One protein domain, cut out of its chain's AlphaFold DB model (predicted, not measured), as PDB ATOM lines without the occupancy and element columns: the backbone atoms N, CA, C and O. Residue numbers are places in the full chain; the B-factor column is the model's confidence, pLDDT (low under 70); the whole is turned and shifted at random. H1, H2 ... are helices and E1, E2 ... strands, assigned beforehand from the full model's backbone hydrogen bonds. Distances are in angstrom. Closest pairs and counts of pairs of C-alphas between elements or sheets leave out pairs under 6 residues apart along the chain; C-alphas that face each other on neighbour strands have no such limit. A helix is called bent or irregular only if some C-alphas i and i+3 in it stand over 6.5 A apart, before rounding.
ATOM      1  N   ARG A  18     -14.441   1.096  55.548       73.44
ATOM      2  CA  ARG A  18     -13.591   0.948  54.375       73.44
ATOM      3  C   ARG A  18     -13.990   1.914  53.272       73.44
ATOM      4  O   ARG A  18     -15.165   2.273  53.155       73.44
ATOM      5  N   PRO A  19     -13.023   2.359  52.462       79.06
ATOM      6  CA  PRO A  19     -13.343   3.093  51.254       79.06
ATOM      7  C   PRO A  19     -14.106   2.172  50.300       79.06
ATOM      8  O   PRO A  19     -13.859   0.971  50.256       79.06
ATOM      9  N   THR A  20     -15.020   2.743  49.532       83.69
ATOM     10  CA  THR A  20     -15.780   2.042  48.477       83.69
ATOM     11  C   THR A  20     -15.201   2.314  47.086       83.69
ATOM     12  O   THR A  20     -15.628   1.733  46.088       83.69
ATOM     13  N   GLU A  21     -14.187   3.180  47.038       88.00
ATOM     14  CA  GLU A  21     -13.373   3.508  45.876       88.00
ATOM     15  C   GLU A  21     -11.892   3.515  46.269       88.00
ATOM     16  O   GLU A  21     -11.495   4.204  47.216       88.00
ATOM     17  N   LEU A  22     -11.073   2.803  45.498       90.31
ATOM     18  CA  LEU A  22      -9.619   2.783  45.608       90.31
ATOM     19  C   LEU A  22      -8.965   3.237  44.301       90.31
ATOM     20  O   LEU A  22      -9.376   2.830  43.215       90.31
ATOM     21  N   SER A  23      -7.891   4.010  44.419       92.50
ATOM     22  CA  SER A  23      -6.935   4.275  43.346       92.50
ATOM     23  C   SER A  23      -5.749   3.323  43.513       92.50
ATOM     24  O   SER A  23      -4.973   3.429  44.464       92.50
ATOM     25  N   LEU A  24      -5.613   2.392  42.578       92.62
ATOM     26  CA  LEU A  24      -4.611   1.332  42.538       92.62
ATOM     27  C   LEU A  24      -3.677   1.504  41.338       92.62
ATOM     28  O   LEU A  24      -4.002   2.194  40.372       92.62
ATOM     29  N   VAL A  25      -2.514   0.867  41.378       92.06
ATOM     30  CA  VAL A  25      -1.598   0.791  40.235       92.06
ATOM     31  C   VAL A  25      -2.105  -0.271  39.261       92.06
ATOM     32  O   VAL A  25      -2.335  -1.416  39.641       92.06
ATOM     33  N   CYS A  26      -2.278   0.094  37.990       92.12
ATOM     34  CA  CYS A  26      -2.671  -0.856  36.957       92.12
ATOM     35  C   CYS A  26      -1.558  -1.894  36.722       92.12
ATOM     36  O   CYS A  26      -0.451  -1.497  36.342       92.12
ATOM     37  N   PRO A  27      -1.843  -3.209  36.792       90.88
ATOM     38  CA  PRO A  27      -0.826  -4.245  36.589       90.88
ATOM     39  C   PRO A  27      -0.304  -4.319  35.144       90.88
ATOM     40  O   PRO A  27       0.723  -4.938  34.894       90.88
ATOM     41  N   ARG A  28      -0.996  -3.699  34.174       91.94
ATOM     42  CA  ARG A  28      -0.588  -3.711  32.757       91.94
ATOM     43  C   ARG A  28       0.224  -2.503  32.308       91.94
ATOM     44  O   ARG A  28       1.037  -2.638  31.406       91.94
ATOM     45  N   CYS A  29      -0.047  -1.316  32.847       92.69
ATOM     46  CA  CYS A  29       0.557  -0.072  32.341       92.69
ATOM     47  C   CYS A  29       1.039   0.882  33.436       92.69
ATOM     48  O   CYS A  29       1.426   2.007  33.127       92.69
ATOM     49  N   ALA A  30       0.969   0.464  34.705       91.56
ATOM     50  CA  ALA A  30       1.339   1.236  35.892       91.56
ATOM     51  C   ALA A  30       0.588   2.569  36.103       91.56
ATOM     52  O   ALA A  30       0.825   3.259  37.092       91.56
ATOM     53  N   ALA A  31      -0.343   2.938  35.219       92.12
ATOM     54  CA  ALA A  31      -1.204   4.098  35.404       92.12
ATOM     55  C   ALA A  31      -2.236   3.876  36.520       92.12
ATOM     56  O   ALA A  31      -2.390   2.768  37.041       92.12
ATOM     57  N   GLU A  32      -2.981   4.929  36.853       93.56
ATOM     58  CA  GLU A  32      -4.060   4.839  37.832       93.56
ATOM     59  C   GLU A  32      -5.162   3.892  37.337       93.56
ATOM     60  O   GLU A  32      -5.676   4.011  36.221       93.56
ATOM     61  N   MET A  33      -5.549   2.967  38.203       94.06
ATOM     62  CA  MET A  33      -6.685   2.076  38.057       94.06
ATOM     63  C   MET A  33      -7.662   2.338  39.192       94.06
ATOM     64  O   MET A  33      -7.283   2.325  40.358       94.06
ATOM     65  N   ARG A  34      -8.933   2.551  38.861       93.38
ATOM     66  CA  ARG A  34      -9.984   2.714  39.864       93.38
ATOM     67  C   ARG A  34     -10.597   1.361  40.165       93.38
ATOM     68  O   ARG A  34     -11.056   0.690  39.243       93.38
ATOM     69  N   ALA A  35     -10.612   0.979  41.436       91.50
ATOM     70  CA  ALA A  35     -11.455  -0.094  41.934       91.50
ATOM     71  C   ALA A  35     -12.660   0.537  42.630       91.50
ATOM     72  O   ALA A  35     -12.500   1.412  43.476       91.50
ATOM     73  N   THR A  36     -13.860   0.107  42.263       90.12
ATOM     74  CA  THR A  36     -15.123   0.618  42.811       90.12
ATOM     75  C   THR A  36     -16.028  -0.536  43.203       90.12
ATOM     76  O   THR A  36     -16.013  -1.583  42.552       90.12
ATOM     77  N   GLN A  37     -16.819  -0.347  44.254       84.62
ATOM     78  CA  GLN A  37     -17.898  -1.264  44.605       84.62
ATOM     79  C   GLN A  37     -19.183  -0.838  43.880       84.62
ATOM     80  O   GLN A  37     -19.676   0.256  44.160       84.62
ATOM     81  N   PRO A  38     -19.723  -1.643  42.945       68.62
ATOM     82  CA  PRO A  38     -20.805  -1.208  42.058       68.62
ATOM     83  C   PRO A  38     -22.096  -0.784  42.766       68.62
ATOM     84  O   PRO A  38     -22.774   0.109  42.265       68.62
ATOM     85  N   SER A  39     -22.446  -1.392  43.905       67.31
ATOM     86  CA  SER A  39     -23.661  -1.023  44.650       67.31
ATOM     87  C   SER A  39     -23.487   0.191  45.560       67.31
ATOM     88  O   SER A  39     -24.468   0.711  46.096       67.31
ATOM     89  N   SER A  40     -22.250   0.639  45.779       66.25
ATOM     90  CA  SER A  40     -21.985   1.645  46.793       66.25
ATOM     91  C   SER A  40     -22.321   3.037  46.278       66.25
ATOM     92  O   SER A  40     -21.589   3.620  45.481       66.25
ATOM     93  N   THR A  41     -23.393   3.618  46.808       64.44
ATOM     94  CA  THR A  41     -23.764   5.022  46.575       64.44
ATOM     95  C   THR A  41     -22.986   5.996  47.465       64.44
ATOM     96  O   THR A  41     -22.972   7.202  47.220       64.44
ATOM     97  N   THR A  42     -22.303   5.488  48.492       64.00
ATOM     98  CA  THR A  42     -21.474   6.262  49.423       64.00
ATOM     99  C   THR A  42     -19.985   6.076  49.122       64.00
ATOM    100  O   THR A  42     -19.582   5.096  48.499       64.00
ATOM    101  N   ARG A  43     -19.133   7.009  49.581       66.00
ATOM    102  CA  ARG A  43     -17.653   6.910  49.476       66.00
ATOM    103  C   ARG A  43     -17.012   6.028  50.556       66.00
ATOM    104  O   ARG A  43     -15.803   5.793  50.540       66.00
ATOM    105  N   VAL A  44     -17.819   5.611  51.525       61.09
ATOM    106  CA  VAL A  44     -17.416   4.883  52.722       61.09
ATOM    107  C   VAL A  44     -18.485   3.845  53.027       61.09
ATOM    108  O   VAL A  44     -19.671   4.176  53.037       61.09
ATOM    109  N   SER A  45     -18.056   2.617  53.295       61.97
ATOM    110  CA  SER A  45     -18.899   1.547  53.819       61.97
ATOM    111  C   SER A  45     -18.491   1.258  55.263       61.97
ATOM    112  O   SER A  45     -17.295   1.222  55.563       61.97
ATOM    113  N   ALA A  46     -19.467   1.111  56.159       58.69
ATOM    114  CA  ALA A  46     -19.251   0.920  57.589       58.69
ATOM    115  C   ALA A  46     -19.989  -0.329  58.084       58.69
ATOM    116  O   ALA A  46     -21.213  -0.380  58.045       58.69
ATOM    117  N   GLY A  47     -19.239  -1.294  58.611       56.44
ATOM    118  CA  GLY A  47     -19.753  -2.488  59.271       56.44
ATOM    119  C   GLY A  47     -19.936  -3.693  58.349       56.44
ATOM    120  O   GLY A  47     -20.395  -3.571  57.212       56.44
ATOM    121  N   ASP A  48     -19.646  -4.870  58.904       52.44
ATOM    122  CA  ASP A  48     -19.697  -6.177  58.232       52.44
ATOM    123  C   ASP A  48     -21.109  -6.565  57.749       52.44
ATOM    124  O   ASP A  48     -21.266  -7.433  56.895       52.44
ATOM    125  N   CYS A  49     -22.145  -5.902  58.277       50.00
ATOM    126  CA  CYS A  49     -23.550  -6.128  57.933       50.00
ATOM    127  C   CYS A  49     -24.057  -5.245  56.781       50.00
ATOM    128  O   CYS A  49     -25.235  -5.313  56.434       50.00
ATOM    129  N   THR A  50     -23.218  -4.382  56.201       57.78
ATOM    130  CA  THR A  50     -23.624  -3.594  55.030       57.78
ATOM    131  C   THR A  50     -23.499  -4.433  53.766       57.78
ATOM    132  O   THR A  50     -22.498  -5.118  53.576       57.78
ATOM    133  N   ALA A  51     -24.497  -4.366  52.878       56.34
ATOM    134  CA  ALA A  51     -24.512  -5.130  51.623       56.34
ATOM    135  C   ALA A  51     -23.210  -4.949  50.822       56.34
ATOM    136  O   ALA A  51     -22.613  -5.918  50.363       56.34
ATOM    137  N   GLY A  52     -22.683  -3.720  50.800       59.19
ATOM    138  CA  GLY A  52     -21.426  -3.404  50.139       59.19
ATOM    139  C   GLY A  52     -20.191  -4.075  50.747       59.19
ATOM    140  O   GLY A  52     -19.166  -4.080  50.084       59.19
ATOM    141  N   TRP A  53     -20.228  -4.650  51.958       63.91
ATOM    142  CA  TRP A  53     -19.047  -5.174  52.665       63.91
ATOM    143  C   TRP A  53     -18.426  -6.438  52.050       63.91
ATOM    144  O   TRP A  53     -17.221  -6.642  52.135       63.91
ATOM    145  N   ASN A  54     -19.174  -7.278  51.349       72.00
ATOM    146  CA  ASN A  54     -18.589  -8.460  50.688       72.00
ATOM    147  C   ASN A  54     -18.722  -8.412  49.170       72.00
ATOM    148  O   ASN A  54     -18.427  -9.383  48.478       72.00
ATOM    149  N   GLU A  55     -19.144  -7.268  48.644       78.19
ATOM    150  CA  GLU A  55     -19.369  -7.149  47.222       78.19
ATOM    151  C   GLU A  55     -18.080  -7.135  46.404       78.19
ATOM    152  O   GLU A  55     -17.097  -6.482  46.786       78.19
ATOM    153  N   PRO A  56     -18.103  -7.805  45.238       87.06
ATOM    154  CA  PRO A  56     -16.981  -7.803  44.331       87.06
ATOM    155  C   PRO A  56     -16.704  -6.403  43.791       87.06
ATOM    156  O   PRO A  56     -17.600  -5.617  43.480       87.06
ATOM    157  N   TRP A  57     -15.425  -6.132  43.593       90.00
ATOM    158  CA  TRP A  57     -14.937  -4.887  43.042       90.00
ATOM    159  C   TRP A  57     -14.918  -4.927  41.513       90.00
ATOM    160  O   TRP A  57     -14.602  -5.943  40.879       90.00
ATOM    161  N   ALA A  58     -15.229  -3.780  40.918       91.75
ATOM    162  CA  ALA A  58     -15.026  -3.494  39.509       91.75
ATOM    163  C   ALA A  58     -13.787  -2.609  39.343       91.75
ATOM    164  O   ALA A  58     -13.707  -1.518  39.910       91.75
ATOM    165  N   LEU A  59     -12.826  -3.090  38.560       92.69
ATOM    166  CA  LEU A  59     -11.549  -2.455  38.273       92.69
ATOM    167  C   LEU A  59     -11.562  -1.918  36.844       92.69
ATOM    168  O   LEU A  59     -11.889  -2.647  35.902       92.69
ATOM    169  N   ALA A  60     -11.135  -0.672  36.672       94.31
ATOM    170  CA  ALA A  60     -10.930  -0.064  35.364       94.31
ATOM    171  C   ALA A  60      -9.679   0.821  35.369       94.31
ATOM    172  O   ALA A  60      -9.552   1.739  36.181       94.31
ATOM    173  N   CYS A  61      -8.749   0.548  34.453       94.44
ATOM    174  CA  CYS A  61      -7.607   1.424  34.225       94.44
ATOM    175  C   CYS A  61      -8.050   2.732  33.555       94.44
ATOM    176  O   CYS A  61      -8.923   2.734  32.691       94.44
ATOM    177  N   THR A  62      -7.417   3.841  33.930       93.19
ATOM    178  CA  THR A  62      -7.660   5.163  33.332       93.19
ATOM    179  C   THR A  62      -6.857   5.408  32.049       93.19
ATOM    180  O   THR A  62      -7.164   6.346  31.321       93.19
ATOM    181  N   ALA A  63      -5.848   4.576  31.755       93.69
ATOM    182  CA  ALA A  63      -4.910   4.787  30.645       93.69
ATOM    183  C   ALA A  63      -4.785   3.611  29.661       93.69
ATOM    184  O   ALA A  63      -4.143   3.752  28.623       93.69
ATOM    185  N   CYS A  64      -5.355   2.444  29.964       94.38
ATOM    186  CA  CYS A  64      -5.361   1.303  29.050       94.38
ATOM    187  C   CYS A  64      -6.694   0.553  29.115       94.38
ATOM    188  O   CYS A  64      -7.567   0.863  29.922       94.38
ATOM    189  N   THR A  65      -6.851  -0.471  28.279       95.88
ATOM    190  CA  THR A  65      -8.085  -1.263  28.181       95.88
ATOM    191  C   THR A  65      -8.273  -2.272  29.317       95.88
ATOM    192  O   THR A  65      -9.276  -2.983  29.333       95.88
ATOM    193  N   TYR A  66      -7.345  -2.348  30.281       93.94
ATOM    194  CA  TYR A  66      -7.449  -3.283  31.398       93.94
ATOM    195  C   TYR A  66      -8.700  -3.009  32.238       93.94
ATOM    196  O   TYR A  66      -8.891  -1.910  32.771       93.94
ATOM    197  N   ARG A  67      -9.530  -4.043  32.374       94.12
ATOM    198  CA  ARG A  67     -10.722  -4.066  33.217       94.12
ATOM    199  C   ARG A  67     -10.851  -5.443  33.850       94.12
ATOM    200  O   ARG A  67     -10.547  -6.444  33.206       94.12
ATOM    201  N   LYS A  68     -11.339  -5.489  35.084       92.50
ATOM    202  CA  LYS A  68     -11.687  -6.734  35.775       92.50
ATOM    203  C   LYS A  68     -12.958  -6.513  36.584       92.50
ATOM    204  O   LYS A  68     -13.136  -5.461  37.183       92.50
ATOM    205  N   ARG A  69     -13.860  -7.486  36.579       91.38
ATOM    206  CA  ARG A  69     -15.036  -7.522  37.460       91.38
ATOM    207  C   ARG A  69     -14.904  -8.727  38.379       91.38
ATOM    208  O   ARG A  69     -14.168  -9.653  38.045       91.38
ATOM    209  N   GLY A  70     -15.617  -8.725  39.500       89.88
ATOM    210  CA  GLY A  70     -15.611  -9.885  40.391       89.88
ATOM    211  C   GLY A  70     -14.400  -9.956  41.326       89.88
ATOM    212  O   GLY A  70     -14.185 -11.007  41.914       89.88
ATOM    213  N   ALA A  71     -13.585  -8.903  41.441       88.62
ATOM    214  CA  ALA A  71     -12.377  -8.964  42.266       88.62
ATOM    215  C   ALA A  71     -12.731  -8.927  43.757       88.62
ATOM    216  O   ALA A  71     -13.546  -8.109  44.190       88.62
ATOM    217  N   THR A  72     -12.109  -9.794  44.548       86.75
ATOM    218  CA  THR A  72     -12.313  -9.819  46.000       86.75
ATOM    219  C   THR A  72     -11.450  -8.764  46.688       86.75
ATOM    220  O   THR A  72     -10.483  -8.253  46.121       86.75
ATOM    221  N   TRP A  73     -11.787  -8.432  47.935       80.81
ATOM    222  CA  TRP A  73     -10.964  -7.534  48.746       80.81
ATOM    223  C   TRP A  73      -9.533  -8.064  48.939       80.81
ATOM    224  O   TRP A  73      -8.577  -7.299  48.825       80.81
ATOM    225  N   ASP A  74      -9.381  -9.371  49.172       81.88
ATOM    226  CA  ASP A  74      -8.063 -10.000  49.298       81.88
ATOM    227  C   ASP A  74      -7.262  -9.916  48.004       81.88
ATOM    228  O   ASP A  74      -6.084  -9.566  48.037       81.88
ATOM    229  N   GLU A  75      -7.918 -10.111  46.859       83.12
ATOM    230  CA  GLU A  75      -7.258  -9.949  45.571       83.12
ATOM    231  C   GLU A  75      -6.721  -8.523  45.401       83.12
ATOM    232  O   GLU A  75      -5.573  -8.340  44.997       83.12
ATOM    233  N   LEU A  76      -7.503  -7.498  45.757       83.44
ATOM    234  CA  LEU A  76      -7.036  -6.110  45.699       83.44
ATOM    235  C   LEU A  76      -5.829  -5.866  46.611       83.44
ATOM    236  O   LEU A  76      -4.890  -5.184  46.202       83.44
ATOM    237  N   ARG A  77      -5.848  -6.428  47.826       78.50
ATOM    238  CA  ARG A  77      -4.780  -6.283  48.825       78.50
ATOM    239  C   ARG A  77      -3.472  -6.934  48.375       78.50
ATOM    240  O   ARG A  77      -2.404  -6.418  48.697       78.50
ATOM    241  N   GLU A  78      -3.554  -8.054  47.667       77.19
ATOM    242  CA  GLU A  78      -2.388  -8.859  47.287       77.19
ATOM    243  C   GLU A  78      -1.824  -8.492  45.915       77.19
ATOM    244  O   GLU A  78      -0.611  -8.538  45.715       77.19
ATOM    245  N   THR A  79      -2.678  -8.100  44.969       69.88
ATOM    246  CA  THR A  79      -2.275  -7.946  43.562       69.88
ATOM    247  C   THR A  79      -1.993  -6.509  43.144       69.88
ATOM    248  O   THR A  79      -1.408  -6.291  42.083       69.88
ATOM    249  N   SER A  80      -2.420  -5.513  43.927       76.44
ATOM    250  CA  SER A  80      -2.408  -4.118  43.487       76.44
ATOM    251  C   SER A  80      -1.932  -3.164  44.579       76.44
ATOM    252  O   SER A  80      -2.553  -3.008  45.627       76.44
TER     253      SER A  80
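This is residues 18 to 80 of the 151 residues of an uncharacterized protein of Polyangiaceae bacterium (UniProt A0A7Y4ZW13). Two strand hairpins, E1 with E2 and E4 with E5, lie side by side as one strongly twisted, curled sheet, with the short helix H2 over one face. Beyond one end of the strands, the stretch between E2 and E4 makes a looser loop lobe that holds the short strand E3 and the four-residue helix H1; residues 18 to 19 pair with E3 there. The printed part has 63 residues, with five named strands and two named helices in the order E1, E2, E3, H1, E4, E5, H2. The sheet order is E1, E2, E4, E5, all antiparallel, and the class is mixed, helices and strands. The whole is compact, with a radius of gyration of the C-alphas of 11.5 A, yet elongated in outline, spanning 35 by 21 by 15 A.

E1, residues 21 to 25, begins at C-alpha 21 (-13.373, 3.508, 45.876) and is 13.3 A long. E2, residues 32 to 36, is 12.8 A long. E3 is residues 44 to 46, 6.5 A, and H1 is residues 51 to 54, 6.9 A. H1 is irregular, but only just: C-alphas 51 and 54 are 6.9 A apart. E4, residues 57 to 61, is 13.1 A long, and E5, residues 67 to 71, 10.4 A. H2, residues 73 to 79, is 10.1 A long and ends at C-alpha 79 (-2.275, -7.946, 43.562).

E1 and E2 form an antiparallel hairpin at 149 degrees, with N 22 and O 35 2.8 A apart, within hydrogen-bond range. E2 and E4 are antiparallel at 158 degrees, with N 34 and O 60 at 2.9 A. E4 and E5 form a hairpin at 164 degrees, with N 59 and O 68 at 2.8 A. E1 and E5 are the edge strands. H2 is on the sheet at a height of 9.6 A, and lies only just over E2, on which 3 of its C-alphas fall. On the local plane H2 and E2 stand at 10 degrees, along the strands. H2 and E1 are near each other, with 5 pairs of C-alphas within 10 A. H1 is not on the sheet. E3 pairs with no named strand; its closest C-alpha pair with H1 is Ser 45 and Gly 52, 6.7 A. H1 and H2 are close but not clearly touching, their closest C-alphas, Asn 54 and Trp 73, 7.9 A apart. In H2 every O i to N i+4 pair is within hydrogen-bond range; H1 is too short for such a pair, and its 1 O i to N i+3 pair is not within range.

The C-alphas farthest apart, those of Cys 29 and Cys 49, are 35.7 A apart. The printed part has no cut and no long link. Mean pLDDT of the printed part is 81.1; residues 38 to 53 and residue 79 are under 70.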